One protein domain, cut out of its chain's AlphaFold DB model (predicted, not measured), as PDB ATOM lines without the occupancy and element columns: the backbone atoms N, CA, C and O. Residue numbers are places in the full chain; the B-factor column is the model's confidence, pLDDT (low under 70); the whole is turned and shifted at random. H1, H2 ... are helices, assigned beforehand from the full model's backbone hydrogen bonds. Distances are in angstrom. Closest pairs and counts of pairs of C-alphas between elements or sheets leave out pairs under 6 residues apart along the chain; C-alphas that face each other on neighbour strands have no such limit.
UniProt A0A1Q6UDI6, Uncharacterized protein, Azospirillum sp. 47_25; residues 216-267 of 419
ATOM      1  N   ARG A 216     -30.722 -25.227  33.536       81.81
ATOM      2  CA  ARG A 216     -30.456 -24.869  32.133       81.81
ATOM      3  C   ARG A 216     -30.622 -26.067  31.204       81.81
ATOM      4  O   ARG A 216     -30.044 -27.121  31.450       81.81
ATOM      5  N   GLY A 217     -31.371 -25.880  30.119       80.19
ATOM      6  CA  GLY A 217     -31.629 -26.921  29.127       80.19
ATOM      7  C   GLY A 217     -32.596 -28.011  29.588       80.19
ATOM      8  O   GLY A 217     -32.761 -28.990  28.868       80.19
ATOM      9  N   VAL A 218     -33.222 -27.872  30.764       85.19
ATOM     10  CA  VAL A 218     -34.206 -28.845  31.249       85.19
ATOM     11  C   VAL A 218     -35.485 -28.748  30.425       85.19
ATOM     12  O   VAL A 218     -36.039 -27.657  30.240       85.19
ATOM     13  N   ASP A 219     -35.949 -29.901  29.949       84.88
ATOM     14  CA  ASP A 219     -37.253 -30.040  29.321       84.88
ATOM     15  C   ASP A 219     -38.308 -30.339  30.387       84.88
ATOM     16  O   ASP A 219     -38.300 -31.387  31.028       84.88
ATOM     17  N   PHE A 220     -39.204 -29.381  30.592       84.88
ATOM     18  CA  PHE A 220     -40.317 -29.517  31.512       84.88
ATOM     19  C   PHE A 220     -41.632 -29.818  30.801       84.88
ATOM     20  O   PHE A 220     -42.680 -29.795  31.447       84.88
ATOM     21  N   THR A 221     -41.645 -30.058  29.492       82.06
ATOM     22  CA  THR A 221     -42.884 -30.336  28.759       82.06
ATOM     23  C   THR A 221     -43.655 -31.497  29.396       82.06
ATOM     24  O   THR A 221     -43.095 -32.514  29.789       82.06
ATOM     25  N   GLY A 222     -44.963 -31.309  29.601       80.69
ATOM     26  CA  GLY A 222     -45.826 -32.319  30.228       80.69
ATOM     27  C   GLY A 222     -45.676 -32.498  31.747       80.69
ATOM     28  O   GLY A 222     -46.460 -33.240  32.325       80.69
ATOM     29  N   CYS A 223     -44.738 -31.815  32.410       85.81
ATOM     30  CA  CYS A 223     -44.590 -31.862  33.867       85.81
ATOM     31  C   CYS A 223     -45.677 -31.054  34.594       85.81
ATOM     32  O   CYS A 223     -46.080 -29.979  34.129       85.81
ATOM     33  N   ASP A 224     -46.099 -31.541  35.763       85.06
ATOM     34  CA  ASP A 224     -46.989 -30.816  36.670       85.06
ATOM     35  C   ASP A 224     -46.190 -29.846  37.557       85.06
ATOM     36  O   ASP A 224     -45.263 -30.235  38.266       85.06
ATOM     37  N   PHE A 225     -46.565 -28.565  37.516       83.00
ATOM     38  CA  PHE A 225     -45.973 -27.497  38.327       83.00
ATOM     39  C   PHE A 225     -46.886 -26.997  39.451       83.00
ATOM     40  O   PHE A 225     -46.613 -25.952  40.052       83.00
ATOM     41  N   THR A 226     -47.988 -27.687  39.740       80.06
ATOM     42  CA  THR A 226     -48.871 -27.303  40.845       80.06
ATOM     43  C   THR A 226     -48.082 -27.204  42.155       80.06
ATOM     44  O   THR A 226     -47.399 -28.130  42.575       80.06
ATOM     45  N   GLY A 227     -48.127 -26.033  42.799       78.19
ATOM     46  CA  GLY A 227     -47.428 -25.792  44.068       78.19
ATOM     47  C   GLY A 227     -45.916 -25.536  43.969       78.19
ATOM     48  O   GLY A 227     -45.285 -25.323  45.002       78.19
ATOM     49  N   VAL A 228     -45.326 -25.492  42.769       84.62
ATOM     50  CA  VAL A 228     -43.899 -25.176  42.585       84.62
ATOM     51  C   VAL A 228     -43.674 -23.659  42.592       84.62
ATOM     52  O   VAL A 228     -44.282 -22.919  41.816       84.62
ATOM     53  N   ASN A 229     -42.742 -23.171  43.419       81.12
ATOM     54  CA  ASN A 229     -42.369 -21.750  43.438       81.12
ATOM     55  C   ASN A 229     -41.440 -21.385  42.264       81.12
ATOM     56  O   ASN A 229     -40.228 -21.242  42.422       81.12
ATOM     57  N   ILE A 230     -42.021 -21.185  41.079       81.25
ATOM     58  CA  ILE A 230     -41.279 -20.817  39.860       81.25
ATOM     59  C   ILE A 230     -40.646 -19.416  39.947       81.25
ATOM     60  O   ILE A 230     -39.634 -19.139  39.301       81.25
ATOM     61  N   MET A 231     -41.194 -18.514  40.765       75.25
ATOM     62  CA  MET A 231     -40.769 -17.109  40.805       75.25
ATOM     63  C   MET A 231     -39.328 -16.916  41.275       75.25
ATOM     64  O   MET A 231     -38.721 -15.898  40.938       75.25
ATOM     65  N   GLU A 232     -38.756 -17.875  42.002       76.75
ATOM     66  CA  GLU A 232     -37.362 -17.850  42.460       76.75
ATOM     67  C   GLU A 232     -36.399 -18.587  41.517       76.75
ATOM     68  O   GLU A 232     -35.205 -18.301  41.549       76.75
ATOM     69  N   LEU A 233     -36.900 -19.400  40.582       81.31
ATOM     70  CA  LEU A 233     -36.091 -20.263  39.709       81.31
ATOM     71  C   LEU A 233     -35.530 -19.543  38.476       81.31
ATOM     72  O   LEU A 233     -36.160 -18.628  37.944       81.31
ATOM     73  N   ASP A 234     -34.344 -19.952  38.022       77.44
ATOM     74  CA  ASP A 234     -33.748 -19.476  36.768       77.44
ATOM     75  C   ASP A 234     -34.202 -20.376  35.607       77.44
ATOM     76  O   ASP A 234     -33.675 -21.473  35.437       77.44
ATOM     77  N   LEU A 235     -35.206 -19.933  34.837       80.00
ATOM     78  CA  LEU A 235     -35.795 -20.704  33.730       80.00
ATOM     79  C   LEU A 235     -35.355 -20.217  32.338       80.00
ATOM     80  O   LEU A 235     -36.008 -20.505  31.336       80.00
ATOM     81  N   SER A 236     -34.259 -19.462  32.247       70.19
ATOM     82  CA  SER A 236     -33.879 -18.746  31.022       70.19
ATOM     83  C   SER A 236     -33.531 -19.619  29.814       70.19
ATOM     84  O   SER A 236     -33.505 -19.123  28.691       70.19
ATOM     85  N   GLU A 237     -33.241 -20.901  30.031       78.19
ATOM     86  CA  GLU A 237     -32.873 -21.870  28.989       78.19
ATOM     87  C   GLU A 237     -33.685 -23.171  29.108       78.19
ATOM     88  O   GLU A 237     -33.261 -24.215  28.620       78.19
ATOM     89  N   CYS A 238     -34.830 -23.137  29.792       83.38
ATOM     90  CA  CYS A 238     -35.693 -24.304  29.950       83.38
ATOM     91  C   CYS A 238     -36.744 -24.367  28.839       83.38
ATOM     92  O   CYS A 238     -37.240 -23.337  28.374       83.38
ATOM     93  N   ILE A 239     -37.151 -25.581  28.474       82.88
ATOM     94  CA  ILE A 239     -38.313 -25.796  27.611       82.88
ATOM     95  C   ILE A 239     -39.534 -25.909  28.526       82.88
ATOM     96  O   ILE A 239     -39.712 -26.904  29.220       82.88
ATOM     97  N   ILE A 240     -40.359 -24.862  28.573       83.81
ATOM     98  CA  ILE A 240     -41.565 -24.803  29.409       83.81
ATOM     99  C   ILE A 240     -42.717 -24.154  28.639       83.81
ATOM    100  O   ILE A 240     -42.526 -23.183  27.902       83.81
ATOM    101  N   THR A 241     -43.930 -24.682  28.799       84.06
ATOM    102  CA  THR A 241     -45.114 -24.131  28.126       84.06
ATOM    103  C   THR A 241     -45.742 -22.981  28.928       84.06
ATOM    104  O   THR A 241     -45.724 -22.999  30.164       84.06
ATOM    105  N   PRO A 242     -46.363 -21.978  28.274       79.44
ATOM    106  CA  PRO A 242     -47.074 -20.905  28.976       79.44
ATOM    107  C   PRO A 242     -48.182 -21.411  29.912       79.44
ATOM    108  O   PRO A 242     -48.434 -20.805  30.952       79.44
ATOM    109  N   GLN A 243     -48.827 -22.529  29.560       82.88
ATOM    110  CA  GLN A 243     -49.847 -23.185  30.377       82.88
ATOM    111  C   GLN A 243     -49.273 -23.687  31.706       82.88
ATOM    112  O   GLN A 243     -49.891 -23.482  32.746       82.88
ATOM    113  N   GLN A 244     -48.077 -24.277  31.693       84.38
ATOM    114  CA  GLN A 244     -47.405 -24.764  32.904       84.38
ATOM    115  C   GLN A 244     -46.977 -23.622  33.829       84.38
ATOM    116  O   GLN A 244     -47.134 -23.712  35.044       84.38
ATOM    117  N   ILE A 245     -46.517 -22.506  33.258       82.62
ATOM    118  CA  ILE A 245     -46.221 -21.293  34.035       82.62
ATOM    119  C   ILE A 245     -47.502 -20.768  34.700       82.62
ATOM    120  O   ILE A 245     -47.491 -20.408  35.877       82.62
ATOM    121  N   ALA A 246     -48.621 -20.747  33.970       82.31
ATOM    122  CA  ALA A 246     -49.912 -20.335  34.517       82.31
ATOM    123  C   ALA A 246     -50.415 -21.286  35.617       82.31
ATOM    124  O   ALA A 246     -50.941 -20.824  36.629       82.31
ATOM    125  N   GLN A 247     -50.216 -22.597  35.445       83.56
ATOM    126  CA  GLN A 247     -50.556 -23.635  36.422       83.56
ATOM    127  C   GLN A 247     -49.787 -23.459  37.733       83.56
ATOM    128  O   GLN A 247     -50.384 -23.529  38.803       83.56
ATOM    129  N   ALA A 248     -48.495 -23.142  37.660       83.50
ATOM    130  CA  ALA A 248     -47.684 -22.873  38.843       83.50
ATOM    131  C   ALA A 248     -48.114 -21.605  39.595       83.50
ATOM    132  O   ALA A 248     -48.087 -21.555  40.821       83.50
ATOM    133  N   LEU A 249     -48.515 -20.567  38.856       80.44
ATOM    134  CA  LEU A 249     -48.920 -19.278  39.421       80.44
ATOM    135  C   LEU A 249     -50.394 -19.241  39.858       80.44
ATOM    136  O   LEU A 249     -50.804 -18.285  40.514       80.44
ATOM    137  N   GLY A 250     -51.201 -20.231  39.461       80.19
ATOM    138  CA  GLY A 250     -52.652 -20.264  39.683       80.19
ATOM    139  C   GLY A 250     -53.432 -19.168  38.939       80.19
ATOM    140  O   GLY A 250     -54.610 -18.949  39.213       80.19
ATOM    141  N   ARG A 251     -52.784 -18.446  38.016       82.25
ATOM    142  CA  ARG A 251     -53.355 -17.338  37.236       82.25
ATOM    143  C   ARG A 251     -52.627 -17.179  35.910       82.25
ATOM    144  O   ARG A 251     -51.495 -17.629  35.755       82.25
ATOM    145  N   VAL A 252     -53.244 -16.462  34.973       77.12
ATOM    146  CA  VAL A 252     -52.578 -16.092  33.720       77.12
ATOM    147  C   VAL A 252     -51.417 -15.129  34.035       77.12
ATOM    148  O   VAL A 252     -51.634 -14.126  34.725       77.12
ATOM    149  N   PRO A 253     -50.183 -15.431  33.595       76.62
ATOM    150  CA  PRO A 253     -49.028 -14.582  33.858       76.62
ATOM    151  C   PRO A 253     -49.048 -13.313  32.999       76.62
ATOM    152  O   PRO A 253     -49.426 -13.339  31.826       76.62
ATOM    153  N   ASN A 254     -48.590 -12.198  33.571       82.19
ATOM    154  CA  ASN A 254     -48.442 -10.947  32.826       82.19
ATOM    155  C   ASN A 254     -47.195 -10.987  31.920       82.19
ATOM    156  O   ASN A 254     -46.199 -11.640  32.235       82.19
ATOM    157  N   ALA A 255     -47.197 -10.222  30.821       73.75
ATOM    158  CA  ALA A 255     -46.080 -10.179  29.863       73.75
ATOM    159  C   ALA A 255     -44.730  -9.770  30.495       73.75
ATOM    160  O   ALA A 255     -43.671 -10.224  30.062       73.75
ATOM    161  N   GLU A 256     -44.754  -8.936  31.538       74.50
ATOM    162  CA  GLU A 256     -43.554  -8.559  32.300       74.50
ATOM    163  C   GLU A 256     -43.045  -9.682  33.212       74.50
ATOM    164  O   GLU A 256     -41.838  -9.823  33.401       74.50
ATOM    165  N   GLU A 257     -43.944 -10.500  33.758       73.50
ATOM    166  CA  GLU A 257     -43.595 -11.630  34.622       73.50
ATOM    167  C   GLU A 257     -42.988 -12.763  33.805       73.50
ATOM    168  O   GLU A 257     -41.939 -13.277  34.179       73.50
ATOM    169  N   LEU A 258     -43.563 -13.060  32.635       74.06
ATOM    170  CA  LEU A 258     -42.971 -13.979  31.660       74.06
ATOM    171  C   LEU A 258     -41.553 -13.542  31.281       74.06
ATOM    172  O   LEU A 258     -40.625 -14.344  31.321       74.06
ATOM    173  N   ARG A 259     -41.356 -12.246  31.008       72.88
ATOM    174  CA  ARG A 259     -40.021 -11.696  30.730       72.88
ATOM    175  C   ARG A 259     -39.052 -11.837  31.905       72.88
ATOM    176  O   ARG A 259     -37.877 -12.061  31.658       72.88
ATOM    177  N   ARG A 260     -39.501 -11.699  33.157       73.69
ATOM    178  CA  ARG A 260     -38.639 -11.862  34.346       73.69
ATOM    179  C   ARG A 260     -38.308 -13.320  34.653       73.69
ATOM    180  O   ARG A 260     -37.204 -13.583  35.109       73.69
ATOM    181  N   ILE A 261     -39.248 -14.236  34.431       73.25
ATOM    182  CA  ILE A 261     -39.062 -15.675  34.668       73.25
ATOM    183  C   ILE A 261     -38.115 -16.272  33.617       73.25
ATOM    184  O   ILE A 261     -37.255 -17.078  33.953       73.25
ATOM    185  N   MET A 262     -38.237 -15.832  32.361       69.12
ATOM    186  CA  MET A 262     -37.393 -16.282  31.248       69.12
ATOM    187  C   MET A 262     -36.074 -15.501  31.124       69.12
ATOM    188  O   MET A 262     -35.242 -15.826  30.279       69.12
ATOM    189  N   ALA A 263     -35.864 -14.447  31.918       65.06
ATOM    190  CA  ALA A 263     -34.595 -13.729  31.934       65.06
ATOM    191  C   ALA A 263     -33.584 -14.465  32.825       65.06
ATOM    192  O   ALA A 263     -33.944 -14.844  33.941       65.06
ATOM    193  N   PRO A 264     -32.317 -14.607  32.393       61.56
ATOM    194  CA  PRO A 264     -31.287 -15.242  33.206       61.56
ATOM    195  C   PRO A 264     -31.107 -14.468  34.511       61.56
ATOM    196  O   PRO A 264     -30.732 -13.290  34.506       61.56
ATOM    197  N   LYS A 265     -31.385 -15.123  35.642       60.06
ATOM    198  CA  LYS A 265     -31.236 -14.508  36.975       60.06
ATOM    199  C   LYS A 265     -29.780 -14.437  37.409       60.06
ATOM    200  O   LYS A 265     -29.390 -13.527  38.144       60.06
ATOM    201  N   VAL A 266     -28.952 -15.338  36.889       56.00
ATOM    202  CA  VAL A 266     -27.499 -15.220  36.956       56.00
ATOM    203  C   VAL A 266     -27.041 -14.406  35.751       56.00
ATOM    204  O   VAL A 266     -27.088 -14.886  34.618       56.00
ATOM    205  N   LYS A 267     -26.572 -13.169  35.974       42.00
ATOM    206  CA  LYS A 267     -25.919 -12.400  34.903       42.00
ATOM    207  C   LYS A 267     -24.830 -13.289  34.289       42.00
ATOM    208  O   LYS A 267     -23.985 -13.774  35.053       42.00
TER     209      LYS A 267
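This is residues 216 to 267 of the 419 residues of an uncharacterized protein of Azospirillum sp. 47_25 (UniProt A0A1Q6UDI6). This domain has little regular structure: residues 216 to 241 run out, fold back from about residue 227 to 234 and run out again as loops, leading into H1, after which H2 and the tail, residues 262 to 267, run back. The printed part has 52 residues with two named helices, H1 then H2, and no named strand; the class is all helix, with 15 residues in named elements. It is compact and rounded, with a radius of gyration of the C-alphas of 10.2 A and spans of 28 by 22 by 15 A.

The printed part begins at C-alpha 216 at (-30.456, -24.869, 32.133). H1, residues 242 to 249, is 10.7 A long and starts at C-alpha 242 at (-47.074, -20.905, 28.976). H2, residues 255 to 261, is 10.1 A long and ends at C-alpha 261 at (-39.062, -15.675, 34.668).

A tight link of 5 residues joins H1 and H2. They are only just apart, with their closest C-alphas 8.3 A from each other. Every O i to N i+4 pair is within hydrogen-bond range in H1 and H2.

The C-alphas of Gly 222 and Lys 267 are the two farthest apart, at 28.5 A. The printed part has no cut. Mean pLDDT of the printed part is 77.7; residues 262 to 267 are under 70.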